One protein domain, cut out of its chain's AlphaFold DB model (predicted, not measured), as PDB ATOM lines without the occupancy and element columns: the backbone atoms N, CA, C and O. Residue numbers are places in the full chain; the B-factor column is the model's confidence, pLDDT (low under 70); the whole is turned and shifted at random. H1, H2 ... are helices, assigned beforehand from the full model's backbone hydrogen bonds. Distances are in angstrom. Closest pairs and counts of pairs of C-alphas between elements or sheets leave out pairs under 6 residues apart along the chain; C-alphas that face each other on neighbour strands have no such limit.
ATOM      1  N   THR A  68     -27.118  25.121 -19.623       96.31
ATOM      2  CA  THR A  68     -26.102  24.063 -19.724       96.31
ATOM      3  C   THR A  68     -26.678  22.736 -20.217       96.31
ATOM      4  O   THR A  68     -26.026  22.044 -20.999       96.31
ATOM      5  N   GLY A  69     -27.911  22.395 -19.832       97.00
ATOM      6  CA  GLY A  69     -28.580  21.178 -20.292       97.00
ATOM      7  C   GLY A  69     -28.945  21.252 -21.772       97.00
ATOM      8  O   GLY A  69     -28.730  20.300 -22.523       97.00
ATOM      9  N   LEU A  70     -29.409  22.414 -22.242       97.62
ATOM     10  CA  LEU A  70     -29.635  22.656 -23.664       97.62
ATOM     11  C   LEU A  70     -28.324  22.605 -24.457       97.62
ATOM     12  O   LEU A  70     -28.300  22.014 -25.538       97.62
ATOM     13  N   ALA A  71     -27.245  23.198 -23.940       97.25
ATOM     14  CA  ALA A  71     -25.926  23.132 -24.566       97.25
ATOM     15  C   ALA A  71     -25.434  21.680 -24.686       97.25
ATOM     16  O   ALA A  71     -24.954  21.293 -25.753       97.25
ATOM     17  N   ALA A  72     -25.618  20.861 -23.645       97.50
ATOM     18  CA  ALA A  72     -25.248  19.446 -23.642       97.50
ATOM     19  C   ALA A  72     -26.029  18.631 -24.690       97.50
ATOM     20  O   ALA A  72     -25.418  17.978 -25.540       97.50
ATOM     21  N   VAL A  73     -27.366  18.731 -24.711       97.62
ATOM     22  CA  VAL A  73     -28.198  18.022 -25.706       97.62
ATOM     23  C   VAL A  73     -27.878  18.493 -27.128       97.62
ATOM     24  O   VAL A  73     -27.771  17.687 -28.053       97.62
ATOM     25  N   ALA A  74     -27.708  19.802 -27.333       96.44
ATOM     26  CA  ALA A  74     -27.379  20.360 -28.641       96.44
ATOM     27  C   ALA A  74     -26.002  19.902 -29.139       96.44
ATOM     28  O   ALA A  74     -25.863  19.581 -30.322       96.44
ATOM     29  N   ALA A  75     -25.004  19.837 -28.254       93.75
ATOM     30  CA  ALA A  75     -23.684  19.307 -28.572       93.75
ATOM     31  C   ALA A  75     -23.760  17.833 -28.990       93.75
ATOM     32  O   ALA A  75     -23.264  17.490 -30.066       93.75
ATOM     33  N   ALA A  76     -24.450  16.995 -28.209       96.25
ATOM     34  CA  ALA A  76     -24.653  15.580 -28.524       96.25
ATOM     35  C   ALA A  76     -25.375  15.385 -29.868       96.25
ATOM     36  O   ALA A  76     -24.889  14.659 -30.736       96.25
ATOM     37  N   ALA A  77     -26.475  16.108 -30.105       95.81
ATOM     38  CA  ALA A  77     -27.235  16.022 -31.354       95.81
ATOM     39  C   ALA A  77     -26.422  16.465 -32.579       95.81
ATOM     40  O   ALA A  77     -26.533  15.868 -33.652       95.81
ATOM     41  N   ASN A  78     -25.610  17.516 -32.451       90.31
ATOM     42  CA  ASN A  78     -24.762  17.989 -33.545       90.31
ATOM     43  C   ASN A  78     -23.607  17.026 -33.834       90.31
ATOM     44  O   ASN A  78     -23.306  16.784 -35.005       90.31
ATOM     45  N   LEU A  79     -23.005  16.446 -32.795       90.25
ATOM     46  CA  LEU A  79     -21.967  15.431 -32.937       90.25
ATOM     47  C   LEU A  79     -22.506  14.183 -33.646       90.25
ATOM     48  O   LEU A  79     -21.915  13.737 -34.629       90.25
ATOM     49  N   ASP A  80     -23.667  13.678 -33.226       94.88
ATOM     50  CA  ASP A  80     -24.318  12.537 -33.871       94.88
ATOM     51  C   ASP A  80     -24.654  12.828 -35.332       94.88
ATOM     52  O   ASP A  80     -24.325  12.031 -36.206       94.88
ATOM     53  N   ARG A  81     -25.218  14.000 -35.652       92.19
ATOM     54  CA  ARG A  81     -25.460  14.397 -37.053       92.19
ATOM     55  C   ARG A  81     -24.179  14.425 -37.881       92.19
ATOM     56  O   ARG A  81     -24.203  13.984 -39.027       92.19
ATOM     57  N   ALA A  82     -23.069  14.909 -37.324       85.62
ATOM     58  CA  ALA A  82     -21.782  14.891 -38.013       85.62
ATOM     59  C   ALA A  82     -21.292  13.453 -38.261       85.62
ATOM     60  O   ALA A  82     -20.835  13.140 -39.361       85.62
ATOM     61  N   ARG A  83     -21.434  12.552 -37.278       89.00
ATOM     62  CA  ARG A  83     -21.116  11.117 -37.420       89.00
ATOM     63  C   ARG A  83     -21.996  10.453 -38.488       89.00
ATOM     64  O   ARG A  83     -21.474   9.796 -39.386       89.00
ATOM     65  N   LEU A  84     -23.304  10.705 -38.461       89.62
ATOM     66  CA  LEU A  84     -24.274  10.216 -39.446       89.62
ATOM     67  C   LEU A  84     -23.971  10.726 -40.860       89.62
ATOM     68  O   LEU A  84     -24.008   9.948 -41.812       89.62
ATOM     69  N   ALA A  85     -23.625  12.007 -41.007       84.56
ATOM     70  CA  ALA A  85     -23.263  12.592 -42.295       84.56
ATOM     71  C   ALA A  85     -22.012  11.926 -42.881       84.56
ATOM     72  O   ALA A  85     -21.985  11.624 -44.073       84.56
ATOM     73  N   ARG A  86     -21.003  11.621 -42.052       81.38
ATOM     74  CA  ARG A  86     -19.813  10.867 -42.486       81.38
ATOM     75  C   ARG A  86     -20.178   9.462 -42.968       81.38
ATOM     76  O   ARG A  86     -19.742   9.073 -44.048       81.38
ATOM     77  N   LEU A  87     -21.013   8.725 -42.227       85.31
ATOM     78  CA  LEU A  87     -21.483   7.394 -42.645       85.31
ATOM     79  C   LEU A  87     -22.275   7.454 -43.959       85.31
ATOM     80  O   LEU A  87     -22.072   6.625 -44.848       85.31
ATOM     81  N   PHE A  88     -23.132   8.463 -44.112       84.19
ATOM     82  CA  PHE A  88     -23.903   8.697 -45.330       84.19
ATOM     83  C   PHE A  88     -23.004   9.024 -46.536       84.19
ATOM     84  O   PHE A  88     -23.163   8.438 -47.611       84.19
ATOM     85  N   LEU A  89     -22.021   9.914 -46.367       78.19
ATOM     86  CA  LEU A  89     -21.060  10.268 -47.418       78.19
ATOM     87  C   LEU A  89     -20.149   9.091 -47.795       78.19
ATOM     88  O   LEU A  89     -19.828   8.913 -48.972       78.19
ATOM     89  N   ALA A  90     -19.803   8.250 -46.821       77.38
ATOM     90  CA  ALA A  90     -19.069   7.005 -47.017       77.38
ATOM     91  C   ALA A  90     -19.908   5.867 -47.627       77.38
ATOM     92  O   ALA A  90     -19.371   4.786 -47.854       77.38
ATOM     93  N   ARG A  91     -21.205   6.086 -47.896       81.81
ATOM     94  CA  ARG A  91     -22.162   5.067 -48.376       81.81
ATOM     95  C   ARG A  91     -22.337   3.869 -47.427       81.81
ATOM     96  O   ARG A  91     -22.702   2.787 -47.870       81.81
ATOM     97  N   LYS A  92     -22.113   4.067 -46.126       85.81
ATOM     98  CA  LYS A  92     -22.321   3.056 -45.070       85.81
ATOM     99  C   LYS A  92     -23.686   3.136 -44.396       85.81
ATOM    100  O   LYS A  92     -24.029   2.276 -43.596       85.81
ATOM    101  N   LEU A  93     -24.440   4.185 -44.693       86.00
ATOM    102  CA  LEU A  93     -25.771   4.420 -44.163       86.00
ATOM    103  C   LEU A  93     -26.709   4.697 -45.332       86.00
ATOM    104  O   LEU A  93     -26.424   5.575 -46.157       86.00
ATOM    105  N   ALA A  94     -27.804   3.939 -45.417       84.25
ATOM    106  CA  ALA A  94     -28.807   4.160 -46.445       84.25
ATOM    107  C   ALA A  94     -29.446   5.543 -46.268       84.25
ATOM    108  O   ALA A  94     -29.549   6.078 -45.165       84.25
ATOM    109  N   THR A  95     -29.895   6.132 -47.372       82.19
ATOM    110  CA  THR A  95     -30.533   7.454 -47.386       82.19
ATOM    111  C   THR A  95     -31.698   7.556 -46.398       82.19
ATOM    112  O   THR A  95     -31.783   8.520 -45.634       82.19
ATOM    113  N   SER A  96     -32.613   6.584 -46.444       82.81
ATOM    114  CA  SER A  96     -33.802   6.542 -45.587       82.81
ATOM    115  C   SER A  96     -33.415   6.592 -44.116       82.81
ATOM    116  O   SER A  96     -34.021   7.338 -43.346       82.81
ATOM    117  N   ASP A  97     -32.361   5.858 -43.769       88.25
ATOM    118  CA  ASP A  97     -31.874   5.686 -42.407       88.25
ATOM    119  C   ASP A  97     -31.158   6.953 -41.942       88.25
ATOM    120  O   ASP A  97     -31.438   7.455 -40.858       88.25
ATOM    121  N   TYR A  98     -30.326   7.559 -42.797       89.50
ATOM    122  CA  TYR A  98     -29.713   8.861 -42.526       89.50
ATOM    123  C   TYR A  98     -30.770   9.925 -42.209       89.50
ATOM    124  O   TYR A  98     -30.685  10.611 -41.190       89.50
ATOM    125  N   LEU A  99     -31.807  10.044 -43.042       87.75
ATOM    126  CA  LEU A  99     -32.870  11.030 -42.836       87.75
ATOM    127  C   LEU A  99     -33.746  10.709 -41.625       87.75
ATOM    128  O   LEU A  99     -34.280  11.624 -40.997       87.75
ATOM    129  N   ALA A 100     -33.953   9.433 -41.319       89.00
ATOM    130  CA  ALA A 100     -34.657   8.998 -40.121       89.00
ATOM    131  C   ALA A 100     -33.889   9.402 -38.855       89.00
ATOM    132  O   ALA A 100     -34.438  10.094 -38.003       89.00
ATOM    133  N   LEU A 101     -32.594   9.093 -38.802       93.81
ATOM    134  CA  LEU A 101     -31.714   9.415 -37.683       93.81
ATOM    135  C   LEU A 101     -31.546  10.929 -37.503       93.81
ATOM    136  O   LEU A 101     -31.659  11.444 -36.394       93.81
ATOM    137  N   VAL A 102     -31.368  11.687 -38.590       92.81
ATOM    138  CA  VAL A 102     -31.318  13.158 -38.517       92.81
ATOM    139  C   VAL A 102     -32.634  13.734 -37.989       92.81
ATOM    140  O   VAL A 102     -32.606  14.678 -37.191       92.81
ATOM    141  N   ARG A 103     -33.788  13.191 -38.401       92.88
ATOM    142  CA  ARG A 103     -35.100  13.607 -37.879       92.88
ATOM    143  C   ARG A 103     -35.246  13.278 -36.403       92.88
ATOM    144  O   ARG A 103     -35.681  14.156 -35.665       92.88
ATOM    145  N   ASP A 104     -34.834  12.089 -35.983       95.19
ATOM    146  CA  ASP A 104     -34.842  11.681 -34.580       95.19
ATOM    147  C   ASP A 104     -34.019  12.643 -33.705       95.19
ATOM    148  O   ASP A 104     -34.573  13.324 -32.837       95.19
ATOM    149  N   ARG A 105     -32.731  12.849 -34.022       97.06
ATOM    150  CA  ARG A 105     -31.875  13.800 -33.284       97.06
ATOM    151  C   ARG A 105     -32.450  15.220 -33.273       97.06
ATOM    152  O   ARG A 105     -32.307  15.963 -32.303       97.06
ATOM    153  N   SER A 106     -33.141  15.613 -34.346       94.81
ATOM    154  CA  SER A 106     -33.846  16.899 -34.419       94.81
ATOM    155  C   SER A 106     -35.103  16.958 -33.560       94.81
ATOM    156  O   SER A 106     -35.401  18.021 -33.014       94.81
ATOM    157  N   GLY A 107     -35.830  15.851 -33.433       95.62
ATOM    158  CA  GLY A 107     -36.980  15.710 -32.550       95.62
ATOM    159  C   GLY A 107     -36.575  15.833 -31.086       95.62
ATOM    160  O   GLY A 107     -37.161  16.643 -30.371       95.62
ATOM    161  N   LYS A 108     -35.521  15.123 -30.670       97.12
ATOM    162  CA  LYS A 108     -34.989  15.165 -29.297       97.12
ATOM    163  C   LYS A 108     -34.420  16.532 -28.927       97.12
ATOM    164  O   LYS A 108     -34.758  17.076 -27.882       97.12
ATOM    165  N   LEU A 109     -33.668  17.172 -29.827       96.88
ATOM    166  CA  LEU A 109     -33.220  18.552 -29.605       96.88
ATOM    167  C   LEU A 109     -34.398  19.537 -29.495       96.88
ATOM    168  O   LEU A 109     -34.355  20.470 -28.697       96.88
ATOM    169  N   ARG A 110     -35.457  19.355 -30.293       96.94
ATOM    170  CA  ARG A 110     -36.665  20.191 -30.202       96.94
ATOM    171  C   ARG A 110     -37.407  19.968 -28.885       96.94
ATOM    172  O   ARG A 110     -37.881  20.939 -28.310       96.94
ATOM    173  N   LEU A 111     -37.480  18.723 -28.417       96.12
ATOM    174  CA  LEU A 111     -38.035  18.385 -27.109       96.12
ATOM    175  C   LEU A 111     -37.246  19.088 -25.997       96.12
ATOM    176  O   LEU A 111     -37.835  19.842 -25.233       96.12
ATOM    177  N   ALA A 112     -35.918  18.960 -25.993       97.00
ATOM    178  CA  ALA A 112     -35.055  19.608 -25.008       97.00
ATOM    179  C   ALA A 112     -35.178  21.141 -24.999       97.00
ATOM    180  O   ALA A 112     -35.125  21.751 -23.938       97.00
ATOM    181  N   ARG A 113     -35.388  21.789 -26.154       96.88
ATOM    182  CA  ARG A 113     -35.628  23.246 -26.209       96.88
ATOM    183  C   ARG A 113     -36.875  23.683 -25.441       96.88
ATOM    184  O   ARG A 113     -36.896  24.797 -24.934       96.88
ATOM    185  N   ASN A 114     -37.887  22.823 -25.376       96.81
ATOM    186  CA  ASN A 114     -39.195  23.150 -24.816       96.81
ATOM    187  C   ASN A 114     -39.426  22.537 -23.426       96.81
ATOM    188  O   ASN A 114     -40.429  22.847 -22.794       96.81
ATOM    189  N   ASP A 115     -38.529  21.670 -22.954       97.81
ATOM    190  CA  ASP A 115     -38.697  20.908 -21.718       97.81
ATOM    191  C   ASP A 115     -37.465  21.077 -20.812       97.81
ATOM    192  O   ASP A 115     -36.370  20.578 -21.088       97.81
ATOM    193  N   LEU A 116     -37.631  21.827 -19.714       97.50
ATOM    194  CA  LEU A 116     -36.597  21.977 -18.685       97.50
ATOM    195  C   LEU A 116     -36.307  20.658 -17.973       97.50
ATOM    196  O   LEU A 116     -35.140  20.327 -17.791       97.50
ATOM    197  N   ALA A 117     -37.339  19.885 -17.634       98.00
ATOM    198  CA  ALA A 117     -37.159  18.618 -16.943       98.00
ATOM    199  C   ALA A 117     -36.338  17.648 -17.802       98.00
ATOM    200  O   ALA A 117     -35.485  16.948 -17.270       98.00
ATOM    201  N   TYR A 118     -36.550  17.627 -19.122       97.88
ATOM    202  CA  TYR A 118     -35.746  16.815 -20.044       97.88
ATOM    203  C   TYR A 118     -34.271  17.195 -20.023       97.88
ATOM    204  O   TYR A 118     -33.413  16.323 -19.976       97.88
ATOM    205  N   ARG A 119     -33.963  18.494 -20.022       97.56
ATOM    206  CA  ARG A 119     -32.582  18.991 -19.962       97.56
ATOM    207  C   ARG A 119     -31.912  18.662 -18.633       97.56
ATOM    208  O   ARG A 119     -30.764  18.232 -18.631       97.56
ATOM    209  N   THR A 120     -32.626  18.836 -17.523       97.94
ATOM    210  CA  THR A 120     -32.131  18.480 -16.189       97.94
ATOM    211  C   THR A 120     -31.871  16.980 -16.080       97.94
ATOM    212  O   THR A 120     -30.803  16.590 -15.620       97.94
ATOM    213  N   ALA A 121     -32.799  16.148 -16.557       97.62
ATOM    214  CA  ALA A 121     -32.626  14.701 -16.580       97.62
ATOM    215  C   ALA A 121     -31.456  14.279 -17.483       97.62
ATOM    216  O   ALA A 121     -30.645  13.450 -17.089       97.62
ATOM    217  N   PHE A 122     -31.299  14.906 -18.654       97.69
ATOM    218  CA  PHE A 122     -30.185  14.622 -19.562       97.69
ATOM    219  C   PHE A 122     -28.815  14.907 -18.929       97.69
ATOM    220  O   PHE A 122     -27.856  14.184 -19.173       97.69
ATOM    221  N   LEU A 123     -28.708  15.953 -18.101       96.75
ATOM    222  CA  LEU A 123     -27.481  16.234 -17.349       96.75
ATOM    223  C   LEU A 123     -27.188  15.188 -16.266       96.75
ATOM    224  O   LEU A 123     -26.034  15.060 -15.865       96.75
ATOM    225  N   ALA A 124     -28.207  14.469 -15.786       96.94
ATOM    226  CA  ALA A 124     -28.032  13.389 -14.825       96.94
ATOM    227  C   ALA A 124     -27.511  12.101 -15.486       96.94
ATOM    228  O   ALA A 124     -26.764  11.368 -14.841       96.94
ATOM    229  N   GLY A 125     -27.853  11.846 -16.756       94.94
ATOM    230  CA  GLY A 125     -27.338  10.696 -17.501       94.94
ATOM    231  C   GLY A 125     -28.028  10.433 -18.845       94.94
ATOM    232  O   GLY A 125     -29.196  10.765 -19.035       94.94
ATOM    233  N   ASP A 126     -27.258   9.839 -19.759       95.62
ATOM    234  CA  ASP A 126     -27.628   9.277 -21.073       95.62
ATOM    235  C   ASP A 126     -26.630   8.134 -21.333       95.62
ATOM    236  O   ASP A 126     -25.575   8.327 -21.952       95.62
ATOM    237  N   ALA A 127     -26.873   6.989 -20.689       93.88
ATOM    238  CA  ALA A 127     -25.888   5.927 -20.503       93.88
ATOM    239  C   ALA A 127     -25.489   5.229 -21.810       93.88
ATOM    240  O   ALA A 127     -24.328   4.840 -21.963       93.88
ATOM    241  N   ASP A 128     -26.425   5.069 -22.747       93.38
ATOM    242  CA  ASP A 128     -26.177   4.436 -24.046       93.38
ATOM    243  C   ASP A 128     -26.000   5.437 -25.200       93.38
ATOM    244  O   ASP A 128     -25.552   5.064 -26.290       93.38
ATOM    245  N   GLY A 129     -26.218   6.726 -24.939       93.25
ATOM    246  CA  GLY A 129     -25.888   7.795 -25.863       93.25
ATOM    247  C   GLY A 129     -26.947   8.042 -26.932       93.25
ATOM    248  O   GLY A 129     -26.613   8.668 -27.944       93.25
ATOM    249  N   ASP A 130     -28.180   7.566 -26.755       95.06
ATOM    250  CA  ASP A 130     -29.267   7.693 -27.724       95.06
ATOM    251  C   ASP A 130     -30.015   9.046 -27.656       95.06
ATOM    252  O   ASP A 130     -30.876   9.333 -28.499       95.06
ATOM    253  N   LEU A 131     -29.604   9.916 -26.725       96.44
ATOM    254  CA  LEU A 131     -30.164  11.228 -26.403       96.44
ATOM    255  C   LEU A 131     -31.474  11.190 -25.610       96.44
ATOM    256  O   LEU A 131     -32.160  12.218 -25.571       96.44
ATOM    257  N   VAL A 132     -31.823  10.075 -24.977       97.69
ATOM    258  CA  VAL A 132     -32.928   9.955 -24.024       97.69
ATOM    259  C   VAL A 132     -32.344   9.859 -22.611       97.69
ATOM    260  O   VAL A 132     -31.476   9.034 -22.363       97.69
ATOM    261  N   PRO A 133     -32.775  10.714 -21.668       97.75
ATOM    262  CA  PRO A 133     -32.288  10.635 -20.297       97.75
ATOM    263  C   PRO A 133     -32.573   9.280 -19.636       97.75
ATOM    264  O   PRO A 133     -33.656   8.723 -19.830       97.75
ATOM    265  N   ASP A 134     -31.660   8.811 -18.782       97.38
ATOM    266  CA  ASP A 134     -31.736   7.483 -18.143       97.38
ATOM    267  C   ASP A 134     -33.029   7.245 -17.331       97.38
ATOM    268  O   ASP A 134     -33.475   6.108 -17.181       97.38
ATOM    269  N   ASP A 135     -33.650   8.305 -16.796       97.19
ATOM    270  CA  ASP A 135     -34.913   8.234 -16.039       97.19
ATOM    271  C   ASP A 135     -36.151   8.007 -16.930       97.19
ATOM    272  O   ASP A 135     -37.227   7.655 -16.437       97.19
ATOM    273  N   ARG A 136     -36.007   8.215 -18.242       96.44
ATOM    274  CA  ARG A 136     -37.062   8.125 -19.264       96.44
ATOM    275  C   ARG A 136     -36.793   7.034 -20.290       96.44
ATOM    276  O   ARG A 136     -37.721   6.671 -21.018       96.44
ATOM    277  N   ASP A 137     -35.564   6.537 -20.351       97.31
ATOM    278  CA  ASP A 137     -35.169   5.444 -21.221       97.31
ATOM    279  C   ASP A 137     -35.703   4.101 -20.694       97.31
ATOM    280  O   ASP A 137     -35.335   3.595 -19.629       97.31
ATOM    281  N   LYS A 138     -36.614   3.514 -21.467       97.25
ATOM    282  CA  LYS A 138     -37.210   2.202 -21.199       97.25
ATOM    283  C   LYS A 138     -36.399   1.063 -21.806       97.25
ATOM    284  O   LYS A 138     -36.591  -0.085 -21.404       97.25
ATOM    285  N   CYS A 139     -35.536   1.354 -22.771       95.88
ATOM    286  CA  CYS A 139     -34.791   0.384 -23.555       95.88
ATOM    287  C   CYS A 139     -33.293   0.674 -23.467       95.88
ATOM    288  O   CYS A 139     -32.653   1.061 -24.441       95.88
ATOM    289  N   LYS A 140     -32.743   0.372 -22.291       93.31
ATOM    290  CA  LYS A 140     -31.321   0.525 -21.992       93.31
ATOM    291  C   LYS A 140     -30.451  -0.230 -22.995       93.31
ATOM    292  O   LYS A 140     -30.793  -1.341 -23.403       93.31
ATOM    293  N   GLN A 141     -29.263   0.311 -23.253       93.44
ATOM    294  CA  GLN A 141     -28.238  -0.293 -24.117       93.44
ATOM    295  C   GLN A 141     -28.643  -0.326 -25.592       93.44
ATOM    296  O   GLN A 141     -28.295  -1.249 -26.338       93.44
ATOM    297  N   THR A 142     -29.362   0.698 -26.036       92.69
ATOM    298  CA  THR A 142     -29.626   0.887 -27.449       92.69
ATOM    299  C   THR A 142     -28.310   1.034 -28.210       92.69
ATOM    300  O   THR A 142     -27.360   1.696 -27.794       92.69
ATOM    301  N   ARG A 143     -28.229   0.352 -29.357       93.00
ATOM    302  CA  ARG A 143     -27.062   0.407 -30.233       93.00
ATOM    303  C   ARG A 143     -26.747   1.856 -30.617       93.00
ATOM    304  O   ARG A 143     -27.629   2.589 -31.064       93.00
ATOM    305  N   ASP A 144     -25.465   2.203 -30.562       92.31
ATOM    306  CA  ASP A 144     -24.946   3.493 -31.013       92.31
ATOM    307  C   ASP A 144     -25.476   3.870 -32.410       92.31
ATOM    308  O   ASP A 144     -25.527   3.049 -33.335       92.31
ATOM    309  N   LEU A 145     -25.901   5.130 -32.540       92.44
ATOM    310  CA  LEU A 145     -26.533   5.694 -33.738       92.44
ATOM    311  C   LEU A 145     -27.787   4.940 -34.232       92.44
ATOM    312  O   LEU A 145     -28.103   4.996 -35.422       92.44
ATOM    313  N   ALA A 146     -28.528   4.258 -33.354       93.06
ATOM    314  CA  ALA A 146     -29.863   3.755 -33.677       93.06
ATOM    315  C   ALA A 146     -30.934   4.860 -33.603       93.06
ATOM    316  O   ALA A 146     -30.790   5.868 -32.901       93.06
ATOM    317  N   GLU A 147     -32.010   4.674 -34.372       94.06
ATOM    318  CA  GLU A 147     -33.211   5.503 -34.276       94.06
ATOM    319  C   GLU A 147     -34.021   5.008 -33.084       94.06
ATOM    320  O   GLU A 147     -34.439   3.847 -33.063       94.06
ATOM    321  N   THR A 148     -34.271   5.890 -32.121       95.25
ATOM    322  CA  THR A 148     -35.088   5.565 -30.950       95.25
ATOM    323  C   THR A 148     -36.247   6.529 -30.795       95.25
ATOM    324  O   THR A 148     -36.255   7.635 -31.338       95.25
ATOM    325  N   GLY A 149     -37.285   6.060 -30.110       93.38
ATOM    326  CA  GLY A 149     -38.416   6.875 -29.720       93.38
ATOM    327  C   GLY A 149     -38.038   7.880 -28.635       93.38
ATOM    328  O   GLY A 149     -36.881   8.071 -28.270       93.38
ATOM    329  N   ARG A 150     -39.059   8.535 -28.079       94.00
ATOM    330  CA  ARG A 150     -38.879   9.408 -26.906       94.00
ATOM    331  C   ARG A 150     -38.622   8.631 -25.616       94.00
ATOM    332  O   ARG A 150     -38.257   9.236 -24.621       94.00
ATOM    333  N   ASP A 151     -38.894   7.336 -25.640       94.81
ATOM    334  CA  ASP A 151     -38.737   6.388 -24.545       94.81
ATOM    335  C   ASP A 151     -37.454   5.557 -24.669       94.81
ATOM    336  O   ASP A 151     -37.334   4.542 -23.996       94.81
ATOM    337  N   GLY A 152     -36.546   5.939 -25.571       95.12
ATOM    338  CA  GLY A 152     -35.275   5.254 -25.817       95.12
ATOM    339  C   GLY A 152     -35.401   3.927 -26.567       95.12
ATOM    340  O   GLY A 152     -34.420   3.327 -26.986       95.12
ATOM    341  N   CYS A 153     -36.621   3.477 -26.864       95.50
ATOM    342  CA  CYS A 153     -36.822   2.209 -27.549       95.50
ATOM    343  C   CYS A 153     -36.585   2.304 -29.062       95.50
ATOM    344  O   CYS A 153     -37.052   3.258 -29.696       95.50
ATOM    345  N   PRO A 154     -35.919   1.304 -29.681       93.50
ATOM    346  CA  PRO A 154     -35.721   1.265 -31.122       93.50
ATOM    347  C   PRO A 154     -37.038   1.400 -31.884       93.50
ATOM    348  O   PRO A 154     -37.971   0.608 -31.716       93.50
ATOM    349  N   VAL A 155     -37.108   2.387 -32.774       89.56
ATOM    350  CA  VAL A 155     -38.261   2.523 -33.662       89.56
ATOM    351  C   VAL A 155     -38.111   1.477 -34.754       89.56
ATOM    352  O   VAL A 155     -37.086   1.420 -35.434       89.56
ATOM    353  N   ARG A 156     -39.134   0.634 -34.949       76.44
ATOM    354  CA  ARG A 156     -39.127  -0.299 -36.082       76.44
ATOM    355  C   ARG A 156     -38.936   0.507 -37.367       76.44
ATOM    356  O   ARG A 156     -39.723   1.433 -37.596       76.44
ATOM    357  N   PRO A 157     -37.952   0.162 -38.216       64.50
ATOM    358  CA  PRO A 157     -37.796   0.814 -39.500       64.50
ATOM    359  C   PRO A 157     -39.041   0.499 -40.331       64.50
ATOM    360  O   PRO A 157     -39.179  -0.569 -40.923       64.50
ATOM    361  N   GLY A 158     -40.005   1.417 -40.329       62.22
ATOM    362  CA  GLY A 158     -41.088   1.375 -41.297       62.22
ATOM    363  C   GLY A 158     -40.486   1.505 -42.693       62.22
ATOM    364  O   GLY A 158     -39.441   2.137 -42.857       62.22
ATOM    365  N   ARG A 159     -41.154   0.954 -43.714       56.44
ATOM    366  CA  ARG A 159     -40.866   1.266 -45.125       56.44
ATOM    367  C   ARG A 159     -41.127   2.760 -45.369       56.44
ATOM    368  O   ARG A 159     -42.157   3.153 -45.902       56.44
ATOM    369  N   ARG A 160     -40.215   3.622 -44.927       65.88
ATOM    370  CA  ARG A 160     -40.227   5.043 -45.249       65.88
ATOM    371  C   ARG A 160     -39.612   5.151 -46.634       65.88
ATOM    372  O   ARG A 160     -38.433   4.847 -46.802       65.88
ATOM    373  N   GLN A 161     -40.409   5.545 -47.623       63.88
ATOM    374  CA  GLN A 161     -39.868   5.881 -48.935       63.88
ATOM    375  C   GLN A 161     -38.883   7.040 -48.750       63.88
ATOM    376  O   GLN A 161     -39.242   8.108 -48.252       63.88
ATOM    377  N   GLY A 162     -37.613   6.781 -49.051       66.38
ATOM    378  CA  GLY A 162     -36.589   7.815 -49.083       66.38
ATOM    379  C   GLY A 162     -36.757   8.700 -50.325       66.38
ATOM    380  O   GLY A 162     -37.411   8.285 -51.283       66.38
ATOM    381  N   PRO A 163     -36.161   9.903 -50.340       72.75
ATOM    382  CA  PRO A 163     -36.007  10.679 -51.565       72.75
ATOM    383  C   PRO A 163     -35.316   9.854 -52.657       72.75
ATOM    384  O   PRO A 163     -34.545   8.941 -52.349       72.75
ATOM    385  N   SER A 164     -35.559  10.196 -53.925       76.56
ATOM    386  CA  SER A 164     -34.910   9.528 -55.059       76.56
ATOM    387  C   SER A 164     -33.381   9.616 -54.967       76.56
ATOM    388  O   SER A 164     -32.834  10.600 -54.462       76.56
ATOM    389  N   GLU A 165     -32.667   8.613 -55.488       74.56
ATOM    390  CA  GLU A 165     -31.195   8.624 -55.486       74.56
ATOM    391  C   GLU A 165     -30.605   9.859 -56.189       74.56
ATOM    392  O   GLU A 165     -29.547  10.339 -55.783       74.56
ATOM    393  N   ASP A 166     -31.308  10.445 -57.162       76.25
ATOM    394  CA  ASP A 166     -30.891  11.683 -57.831       76.25
ATOM    395  C   ASP A 166     -30.900  12.896 -56.892       76.25
ATOM    396  O   ASP A 166     -29.904  13.628 -56.808       76.25
ATOM    397  N   ALA A 167     -31.976  13.075 -56.116       73.00
ATOM    398  CA  ALA A 167     -32.039  14.097 -55.070       73.00
ATOM    399  C   ALA A 167     -30.928  13.879 -54.026       73.00
ATOM    400  O   ALA A 167     -30.327  14.824 -53.510       73.00
ATOM    401  N   MET A 168     -30.568  12.619 -53.773       71.88
ATOM    402  CA  MET A 168     -29.510  12.275 -52.827       71.88
ATOM    403  C   MET A 168     -28.103  12.451 -53.383       71.88
ATOM    404  O   MET A 168     -27.198  12.817 -52.632       71.88
ATOM    405  N   GLN A 169     -27.879  12.259 -54.684       73.19
ATOM    406  CA  GLN A 169     -26.627  12.670 -55.315       73.19
ATOM    407  C   GLN A 169     -26.438  14.182 -55.208       73.19
ATOM    408  O   GLN A 169     -25.319  14.629 -54.961       73.19
ATOM    409  N   GLN A 170     -27.506  14.972 -55.346       73.19
ATOM    410  CA  GLN A 170     -27.441  16.415 -55.109       73.19
ATOM    411  C   GLN A 170     -27.112  16.736 -53.647       73.19
ATOM    412  O   GLN A 170     -26.194  17.513 -53.408       73.19
ATOM    413  N   ALA A 171     -27.742  16.073 -52.673       69.31
ATOM    414  CA  ALA A 171     -27.409  16.252 -51.256       69.31
ATOM    415  C   ALA A 171     -25.949  15.868 -50.938       69.31
ATOM    416  O   ALA A 171     -25.251  16.599 -50.240       69.31
ATOM    417  N   ARG A 172     -25.444  14.757 -51.494       70.56
ATOM    418  CA  ARG A 172     -24.032  14.354 -51.363       70.56
ATOM    419  C   ARG A 172     -23.095  15.371 -52.017       70.56
ATOM    420  O   ARG A 172     -22.051  15.670 -51.447       70.56
ATOM    421  N   ARG A 173     -23.451  15.915 -53.187       68.81
ATOM    422  CA  ARG A 173     -22.697  16.994 -53.853       68.81
ATOM    423  C   ARG A 173     -22.679  18.270 -53.009       68.81
ATOM    424  O   ARG A 173     -21.609  18.836 -52.820       68.81
ATOM    425  N   ALA A 174     -23.819  18.664 -52.445       65.88
ATOM    426  CA  ALA A 174     -23.924  19.818 -51.560       65.88
ATOM    427  C   ALA A 174     -23.060  19.636 -50.304       65.88
ATOM    428  O   ALA A 174     -22.240  20.495 -50.000       65.88
ATOM    429  N   LEU A 175     -23.157  18.485 -49.630       64.12
ATOM    430  CA  LEU A 175     -22.357  18.173 -48.440       64.12
ATOM    431  C   LEU A 175     -20.852  18.083 -48.732       64.12
ATOM    432  O   LEU A 175     -20.055  18.501 -47.896       64.12
ATOM    433  N   LYS A 176     -20.449  17.604 -49.918       60.22
ATOM    434  CA  LYS A 176     -19.048  17.653 -50.372       60.22
ATOM    435  C   LYS A 176     -18.524  19.086 -50.523       60.22
ATOM    436  O   LYS A 176     -17.338  19.308 -50.311       60.22
ATOM    437  N   GLY A 177     -19.386  20.044 -50.868       48.75
ATOM    438  CA  GLY A 177     -19.030  21.463 -50.960       48.75
ATOM    439  C   GLY A 177     -18.793  22.135 -49.601       48.75
ATOM    440  O   GLY A 177     -18.108  23.150 -49.533       48.75
ATOM    441  N   VAL A 178     -19.300  21.563 -48.504       52.94
ATOM    442  CA  VAL A 178     -19.171  22.126 -47.149       52.94
ATOM    443  C   VAL A 178     -17.908  21.608 -46.464       52.94
ATOM    444  O   VAL A 178     -18.022  20.998 -45.417       52.94
ATOM    445  N   ALA A 179     -16.716  21.774 -47.052       49.56
ATOM    446  CA  ALA A 179     -15.397  21.443 -46.461       49.56
ATOM    447  C   ALA A 179     -15.296  20.125 -45.641       49.56
ATOM    448  O   ALA A 179     -14.391  19.947 -44.827       49.56
ATOM    449  N   LEU A 180     -16.212  19.180 -45.850       55.09
ATOM    450  CA  LEU A 180     -16.210  17.851 -45.277       55.09
ATOM    451  C   LEU A 180     -15.417  17.041 -46.278       55.09
ATOM    452  O   LEU A 180     -15.984  16.393 -47.161       55.09
ATOM    453  N   VAL A 181     -14.091  17.148 -46.193       55.59
ATOM    454  CA  VAL A 181     -13.226  16.251 -46.948       55.59
ATOM    455  C   VAL A 181     -13.558  14.850 -46.456       55.59
ATOM    456  O   VAL A 181     -13.239  14.475 -45.332       55.59
TER     457      VAL A 181
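This is residues 68 to 181 of the 330 residues of an uncharacterized protein of Acidobacteria bacterium (UniProt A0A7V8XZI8). What is the picture? Two long helices, H1 and H2, form a hairpin, with short H3 across one end and H4 beyond the other, reached by a long loop. What builds it? The 114 residues hold four named helices, H1 to H4 in order, and no named strand: all helix, compact, radius of gyration 14.8 A, spans 42 by 31 by 22 A.

Where is the hairpin? H1, residues 68 to 89, runs 31.3 A from C-alpha 68 at (-26.102, 24.063, -19.724); H2, residues 95 to 114, 28.8 A. The rest? H3 is residues 116 to 124, 12.7 A; H4, residues 165 to 177, runs 18.3 A to C-alpha 177 at (-19.030, 21.463, -50.960).

What touches H1? H2 does, at 7 degrees, a shallow tilt, opposite ways; closest C-alphas Ala 77 and Arg 105, 5.5 A. H3 touches residues 69 to 73 alone, about perpendicular at 75 degrees; closest C-alphas Gly 69 and Arg 119, 4.6 A. And H4? It is close but not clearly touching: C-alphas Leu 89 and Arg 172, 6.4 A. Backbones? In H1 to H4 every O i to N i+4 pair is within hydrogen-bond range.

How large? The farthest C-alphas, Ala 124 and Asp 166, are 43.1 A apart. Links, cuts, confidence? H3 to H4 is a long link, residues 125 to 164; the printed part has no cut; pLDDT is under 70 at 157 to 162, 171 and 173 to 181.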